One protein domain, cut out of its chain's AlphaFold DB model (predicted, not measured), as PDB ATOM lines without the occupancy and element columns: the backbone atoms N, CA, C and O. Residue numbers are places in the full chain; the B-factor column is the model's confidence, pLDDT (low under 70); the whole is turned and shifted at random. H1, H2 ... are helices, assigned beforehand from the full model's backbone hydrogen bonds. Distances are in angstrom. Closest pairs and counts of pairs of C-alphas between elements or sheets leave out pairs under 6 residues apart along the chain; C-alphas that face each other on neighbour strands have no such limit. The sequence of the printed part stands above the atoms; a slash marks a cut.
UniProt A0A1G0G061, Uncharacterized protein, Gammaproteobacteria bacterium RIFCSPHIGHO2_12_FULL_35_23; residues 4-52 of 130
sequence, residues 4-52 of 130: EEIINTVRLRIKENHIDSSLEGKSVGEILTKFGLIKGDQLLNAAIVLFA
ATOM      1  N   GLU A   4       8.974 -96.450 214.550       93.75
ATOM      2  CA  GLU A   4       9.687 -96.527 213.276       93.75
ATOM      3  C   GLU A   4       9.103 -97.643 212.415       93.75
ATOM      4  O   GLU A   4       8.766 -97.397 211.259       93.75
ATOM      5  N   GLU A   5       8.870 -98.822 212.995       94.81
ATOM      6  CA  GLU A   5       8.268 -99.945 212.271       94.81
ATOM      7  C   GLU A   5       6.842 -99.642 211.788       94.81
ATOM      8  O   GLU A   5       6.476 -99.984 210.662       94.81
ATOM      9  N   ILE A   6       6.037 -98.943 212.598       94.00
ATOM     10  CA  ILE A   6       4.682 -98.517 212.205       94.00
ATOM     11  C   ILE A   6       4.742 -97.601 210.978       94.00
ATOM     12  O   ILE A   6       4.011 -97.808 210.007       94.00
ATOM     13  N   ILE A   7       5.632 -96.605 210.999       92.81
ATOM     14  CA  ILE A   7       5.808 -95.663 209.887       92.81
ATOM     15  C   ILE A   7       6.342 -96.390 208.646       92.81
ATOM     16  O   ILE A   7       5.859 -96.153 207.537       92.81
ATOM     17  N   ASN A   8       7.304 -97.297 208.815       92.38
ATOM     18  CA  ASN A   8       7.860 -98.090 207.720       92.38
ATOM     19  C   ASN A   8       6.804 -98.999 207.084       92.38
ATOM     20  O   ASN A   8       6.733 -99.075 205.859       92.38
ATOM     21  N   THR A   9       5.937 -99.612 207.892       91.75
ATOM     22  CA  THR A   9       4.818-100.432 207.410       91.75
ATOM     23  C   THR A   9       3.872 -99.615 206.535       91.75
ATOM     24  O   THR A   9       3.512-100.057 205.445       91.75
ATOM     25  N   VAL A  10       3.500 -98.402 206.966       91.56
ATOM     26  CA  VAL A  10       2.656 -97.497 206.165       91.56
ATOM     27  C   VAL A  10       3.338 -97.143 204.845       91.56
ATOM     28  O   VAL A  10       2.740 -97.316 203.785       91.56
ATOM     29  N   ARG A  11       4.607 -96.719 204.884       90.19
ATOM     30  CA  ARG A  11       5.373 -96.363 203.678       90.19
ATOM     31  C   ARG A  11       5.474 -97.521 202.689       90.19
ATOM     32  O   ARG A  11       5.265 -97.323 201.495       90.19
ATOM     33  N   LEU A  12       5.777 -98.724 203.177       88.69
ATOM     34  CA  LEU A  12       5.874 -99.919 202.341       88.69
ATOM     35  C   LEU A  12       4.529-100.236 201.683       88.69
ATOM     36  O   LEU A  12       4.472-100.468 200.480       88.69
ATOM     37  N   ARG A  13       3.435-100.176 202.447       86.44
ATOM     38  CA  ARG A  13       2.091-100.487 201.947       86.44
ATOM     39  C   ARG A  13       1.564 -99.461 200.947       86.44
ATOM     40  O   ARG A  13       0.885 -99.858 200.004       86.44
ATOM     41  N   ILE A  14       1.900 -98.181 201.113       88.56
ATOM     42  CA  ILE A  14       1.613 -97.143 200.111       88.56
ATOM     43  C   ILE A  14       2.401 -97.430 198.830       88.56
ATOM     44  O   ILE A  14       1.828 -97.429 197.745       88.56
ATOM     45  N   LYS A  15       3.698 -97.756 198.941       88.00
ATOM     46  CA  LYS A  15       4.541 -98.107 197.786       88.00
ATOM     47  C   LYS A  15       4.019 -99.332 197.021       88.00
ATOM     48  O   LYS A  15       4.144 -99.389 195.803       88.00
ATOM     49  N   GLU A  16       3.436-100.296 197.728       88.44
ATOM     50  CA  GLU A  16       2.797-101.485 197.150       88.44
ATOM     51  C   GLU A  16       1.370-101.227 196.622       88.44
ATOM     52  O   GLU A  16       0.736-102.148 196.117       88.44
ATOM     53  N   ASN A  17       0.854 -99.993 196.711       83.19
ATOM     54  CA  ASN A  17      -0.530 -99.616 196.384       83.19
ATOM     55  C   ASN A  17      -1.593-100.422 197.159       83.19
ATOM     56  O   ASN A  17      -2.724-100.585 196.702       83.19
ATOM     57  N   HIS A  18      -1.239-100.932 198.341       81.94
ATOM     58  CA  HIS A  18      -2.133-101.702 199.206       81.94
ATOM     59  C   HIS A  18      -2.966-100.815 200.141       81.94
ATOM     60  O   HIS A  18      -3.988-101.263 200.659       81.94
ATOM     61  N   ILE A  19      -2.518 -99.583 200.407       83.94
ATOM     62  CA  ILE A  19      -3.198 -98.620 201.278       83.94
ATOM     63  C   ILE A  19      -3.096 -97.226 200.652       83.94
ATOM     64  O   ILE A  19      -2.092 -96.896 200.025       83.94
ATOM     65  N   ASP A  20      -4.143 -96.423 200.831       80.25
ATOM     66  CA  ASP A  20      -4.220 -95.045 200.349       80.25
ATOM     67  C   ASP A  20      -3.157 -94.133 200.995       80.25
ATOM     68  O   ASP A  20      -2.819 -94.273 202.178       80.25
ATOM     69  N   SER A  21      -2.646 -93.168 200.225       81.75
ATOM     70  CA  SER A  21      -1.591 -92.247 200.668       81.75
ATOM     71  C   SER A  21      -2.038 -91.266 201.758       81.75
ATOM     72  O   SER A  21      -1.193 -90.632 202.384       81.75
ATOM     73  N   SER A  22      -3.334 -91.182 202.082       82.88
ATOM     74  CA  SER A  22      -3.859 -90.355 203.181       82.88
ATOM     75  C   SER A  22      -3.339 -90.719 204.578       82.88
ATOM     76  O   SER A  22      -3.529 -89.938 205.515       82.88
ATOM     77  N   LEU A  23      -2.694 -91.883 204.743       82.69
ATOM     78  CA  LEU A  23      -2.005 -92.255 205.986       82.69
ATOM     79  C   LEU A  23      -0.581 -91.692 206.096       82.69
ATOM     80  O   LEU A  23       0.021 -91.768 207.169       82.69
ATOM     81  N   GLU A  24      -0.031 -91.124 205.026       85.81
ATOM     82  CA  GLU A  24       1.296 -90.522 205.056       85.81
ATOM     83  C   GLU A  24       1.308 -89.258 205.933       85.81
ATOM     84  O   GLU A  24       0.414 -88.416 205.876       85.81
ATOM     85  N   GLY A  25       2.310 -89.144 206.809       85.44
ATOM     86  CA  GLY A  25       2.433 -88.020 207.748       85.44
ATOM     87  C   GLY A  25       1.441 -88.028 208.921       85.44
ATOM     88  O   GLY A  25       1.475 -87.111 209.741       85.44
ATOM     89  N   LYS A  26       0.581 -89.049 209.041       91.06
ATOM     90  CA  LYS A  26      -0.342 -89.206 210.174       91.06
ATOM     91  C   LYS A  26       0.372 -89.597 211.463       91.06
ATOM     92  O   LYS A  26       1.446 -90.203 211.454       91.06
ATOM     93  N   SER A  27      -0.247 -89.266 212.594       92.25
ATOM     94  CA  SER A  27       0.257 -89.681 213.901       92.25
ATOM     95  C   SER A  27       0.155 -91.201 214.076       92.25
ATOM     96  O   SER A  27      -0.695 -91.868 213.486       92.25
ATOM     97  N   VAL A  28       0.995 -91.762 214.951       92.06
ATOM     98  CA  VAL A  28       0.975 -93.203 215.264       92.06
ATOM     99  C   VAL A  28      -0.404 -93.657 215.755       92.06
ATOM    100  O   VAL A  28      -0.855 -94.732 215.377       92.06
ATOM    101  N   GLY A  29      -1.090 -92.837 216.558       91.62
ATOM    102  CA  GLY A  29      -2.440 -93.147 217.032       91.62
ATOM    103  C   GLY A  29      -3.445 -93.255 215.885       91.62
ATOM    104  O   GLY A  29      -4.157 -94.249 215.795       91.62
ATOM    105  N   GLU A  30      -3.454 -92.288 214.961       91.50
ATOM    106  CA  GLU A  30      -4.328 -92.326 213.781       91.50
ATOM    107  C   GLU A  30      -4.062 -93.553 212.902       91.50
ATOM    108  O   GLU A  30      -5.008 -94.193 212.443       91.50
ATOM    109  N   ILE A  31      -2.787 -93.908 212.697       93.00
ATOM    110  CA  ILE A  31      -2.391 -95.090 211.921       93.00
ATOM    111  C   ILE A  31      -2.912 -96.367 212.587       93.00
ATOM    112  O   ILE A  31      -3.554 -97.189 211.934       93.00
ATOM    113  N   LEU A  32      -2.684 -96.528 213.894       93.00
ATOM    114  CA  LEU A  32      -3.145 -97.701 214.638       93.00
ATOM    115  C   LEU A  32      -4.676 -97.801 214.644       93.00
ATOM    116  O   LEU A  32      -5.213 -98.890 214.450       93.00
ATOM    117  N   THR A  33      -5.385 -96.680 214.787       92.56
ATOM    118  CA  THR A  33      -6.851 -96.637 214.675       92.56
ATOM    119  C   THR A  33      -7.315 -97.054 213.282       92.56
ATOM    120  O   THR A  33      -8.220 -97.875 213.155       92.56
ATOM    121  N   LYS A  34      -6.673 -96.551 212.222       91.12
ATOM    122  CA  LYS A  34      -6.992 -96.914 210.832       91.12
ATOM    123  C   LYS A  34      -6.712 -98.382 210.521       91.12
ATOM    124  O   LYS A  34      -7.445 -98.977 209.740       91.12
ATOM    125  N   PHE A  35      -5.709 -98.976 211.162       91.56
ATOM    126  CA  PHE A  35      -5.432-100.413 211.086       91.56
ATOM    127  C   PHE A  35      -6.369-101.262 211.958       91.56
ATOM    128  O   PHE A  35      -6.244-102.484 211.970       91.56
ATOM    129  N   GLY A  36      -7.300-100.647 212.696       93.12
ATOM    130  CA  GLY A  36      -8.202-101.359 213.602       93.12
ATOM    131  C   GLY A  36      -7.488-101.958 214.816       93.12
ATOM    132  O   GLY A  36      -7.968-102.927 215.392       93.12
ATOM    133  N   LEU A  37      -6.332-101.405 215.195       95.44
ATOM    134  CA  LEU A  37      -5.498-101.864 216.311       95.44
ATOM    135  C   LEU A  37      -5.799-101.138 217.630       95.44
ATOM    136  O   LEU A  37      -5.234-101.479 218.670       95.44
ATOM    137  N   ILE A  38      -6.703-100.160 217.587       94.88
ATOM    138  CA  ILE A  38      -7.258 -99.453 218.739       94.88
ATOM    139  C   ILE A  38      -8.782 -99.583 218.675       94.88
ATOM    140  O   ILE A  38      -9.380 -99.395 217.614       94.88
ATOM    141  N   LYS A  39      -9.413 -99.902 219.810       90.88
ATOM    142  CA  LYS A  39     -10.872 -99.943 219.962       90.88
ATOM    143  C   LYS A  39     -11.281 -99.026 221.113       90.88
ATOM    144  O   LYS A  39     -11.023 -99.341 222.273       90.88
ATOM    145  N   GLY A  40     -11.923 -97.900 220.795       87.50
ATOM    146  CA  GLY A  40     -12.141 -96.826 221.772       87.50
ATOM    147  C   GLY A  40     -10.796 -96.262 222.231       87.50
ATOM    148  O   GLY A  40      -9.971 -95.929 221.387       87.50
ATOM    149  N   ASP A  41     -10.551 -96.257 223.541       86.75
ATOM    150  CA  ASP A  41      -9.262 -95.859 224.129       86.75
ATOM    151  C   ASP A  41      -8.336 -97.051 224.437       86.75
ATOM    152  O   ASP A  41      -7.264 -96.883 225.020       86.75
ATOM    153  N   GLN A  42      -8.724 -98.273 224.055       91.50
ATOM    154  CA  GLN A  42      -7.949 -99.473 224.360       91.50
ATOM    155  C   GLN A  42      -7.101 -99.929 223.169       91.50
ATOM    156  O   GLN A  42      -7.605-100.195 222.074       91.50
ATOM    157  N   LEU A  43      -5.801-100.094 223.417       92.38
ATOM    158  CA  LEU A  43      -4.875-100.736 222.492       92.38
ATOM    159  C   LEU A  43      -5.115-102.252 222.476       92.38
ATOM    160  O   LEU A  43      -5.169-102.889 223.526       92.38
ATOM    161  N   LEU A  44      -5.240-102.842 221.287       95.12
ATOM    162  CA  LEU A  44      -5.457-104.281 221.153       95.12
ATOM    163  C   LEU A  44      -4.145-105.067 221.274       95.12
ATOM    164  O   LEU A  44      -3.086-104.609 220.846       95.12
ATOM    165  N   ASN A  45      -4.239-106.320 221.728       94.31
ATOM    166  CA  ASN A  45      -3.107-107.259 221.771       94.31
ATOM    167  C   ASN A  45      -2.391-107.398 220.421       94.31
ATOM    168  O   ASN A  45      -1.175-107.549 220.379       94.31
ATOM    169  N   ALA A  46      -3.130-107.304 219.312       94.44
ATOM    170  CA  ALA A  46      -2.551-107.326 217.973       94.44
ATOM    171  C   ALA A  46      -1.545-106.183 217.754       94.44
ATOM    172  O   ALA A  46      -0.504-106.402 217.144       94.44
ATOM    173  N   ALA A  47      -1.799-104.988 218.296       94.69
ATOM    174  CA  ALA A  47      -0.873-103.863 218.189       94.69
ATOM    175  C   ALA A  47       0.450-104.148 218.911       94.69
ATOM    176  O   ALA A  47       1.521-103.791 218.421       94.69
ATOM    177  N   ILE A  48       0.366-104.825 220.058       93.62
ATOM    178  CA  ILE A  48       1.525-105.234 220.851       93.62
ATOM    179  C   ILE A  48       2.317-106.297 220.085       93.62
ATOM    180  O   ILE A  48       3.510-106.129 219.860       93.62
ATOM    181  N   VAL A  49       1.651-107.336 219.581       95.19
ATOM    182  CA  VAL A  49       2.309-108.397 218.800       95.19
ATOM    183  C   VAL A  49       2.976-107.851 217.534       95.19
ATOM    184  O   VAL A  49       4.076-108.282 217.188       95.19
ATOM    185  N   LEU A  50       2.342-106.906 216.838       95.06
ATOM    186  CA  LEU A  50       2.845-106.373 215.568       95.06
ATOM    187  C   LEU A  50       3.941-105.319 215.737       95.06
ATOM    188  O   LEU A  50       4.825-105.239 214.886       95.06
ATOM    189  N   PHE A  51       3.906-104.534 216.819       95.50
ATOM    190  CA  PHE A  51       4.722-103.323 216.931       95.50
ATOM    191  C   PHE A  51       5.287-103.055 218.336       95.50
ATOM    192  O   PHE A  51       5.735-101.943 218.601       95.50
ATOM    193  N   ALA A  52       5.283-103.981 219.295       93.06
ATOM    194  CA  ALA A  52       6.010-103.776 220.553       93.06
ATOM    195  C   ALA A  52       7.490-104.181 220.425       93.06
ATOM    196  O   ALA A  52       7.802-105.324 220.106       93.06
TER     197      ALA A  52
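This is residues 4 to 52 of the 130 residues of an uncharacterized protein of Gammaproteobacteria bacterium RIFCSPHIGHO2_12_FULL_35_23 (UniProt A0A1G0G061). Three short helices come together near the start of H1, where the first turn of H1 meets the start of H2 and the end of H3. From there H1 runs off toward one end of an elongated body, and the long link of residues 16 to 27 folds back from its far end to H2. The printed part has 49 residues with three named helices, in the order H1, H2, H3, and no named strand; its class is all helix. It is compact, with a radius of gyration of the C-alphas of 10.6 A, and its C-alphas span 29 by 18 by 16 A.

H1 is residues 4 to 15, 16.4 A from C-alpha 4 at (9.687, -96.527, 213.276) to C-alpha 15. H2 is residues 28 to 34, 9.8 A long, from C-alpha 28 at (0.975, -93.203, 215.264). H3 is residues 45 to 51, 10.0 A long, with C-alpha 51 at (4.722, -103.323, 216.931).

H1 and H2 only just touch, with 3 pairs of C-alphas within 8 A, and H1 does so with residues 6 to 7 alone. Their closest C-alphas, those of Ile 6 and Val 28, are 7.2 A apart. They run the same way at a steep tilt of 47 degrees. H1 and H3 are close but not clearly touching, about perpendicular at 81 degrees; their closest C-alphas, those of Ile 6 and Phe 51, are 6.7 A apart. H2 and H3 are also close but not clearly touching, with the closest C-alphas, those of Leu 32 and Ala 47, 7.5 A apart. They run opposite ways at a steep tilt of 55 degrees. Residues 38 to 39 pair antiparallel with residues 42 to 43. In H1, H2 and H3 every O i to N i+4 pair is within hydrogen-bond range.

The two C-alphas farthest apart, those of Glu 16 and Asp 41, are 30.1 A apart. The link from H1 to H2 is long, with 12 residues; that from H2 to H3 is short, with 10. The printed part has no cut. Its mean pLDDT is 90.5, and no printed residue is under 70.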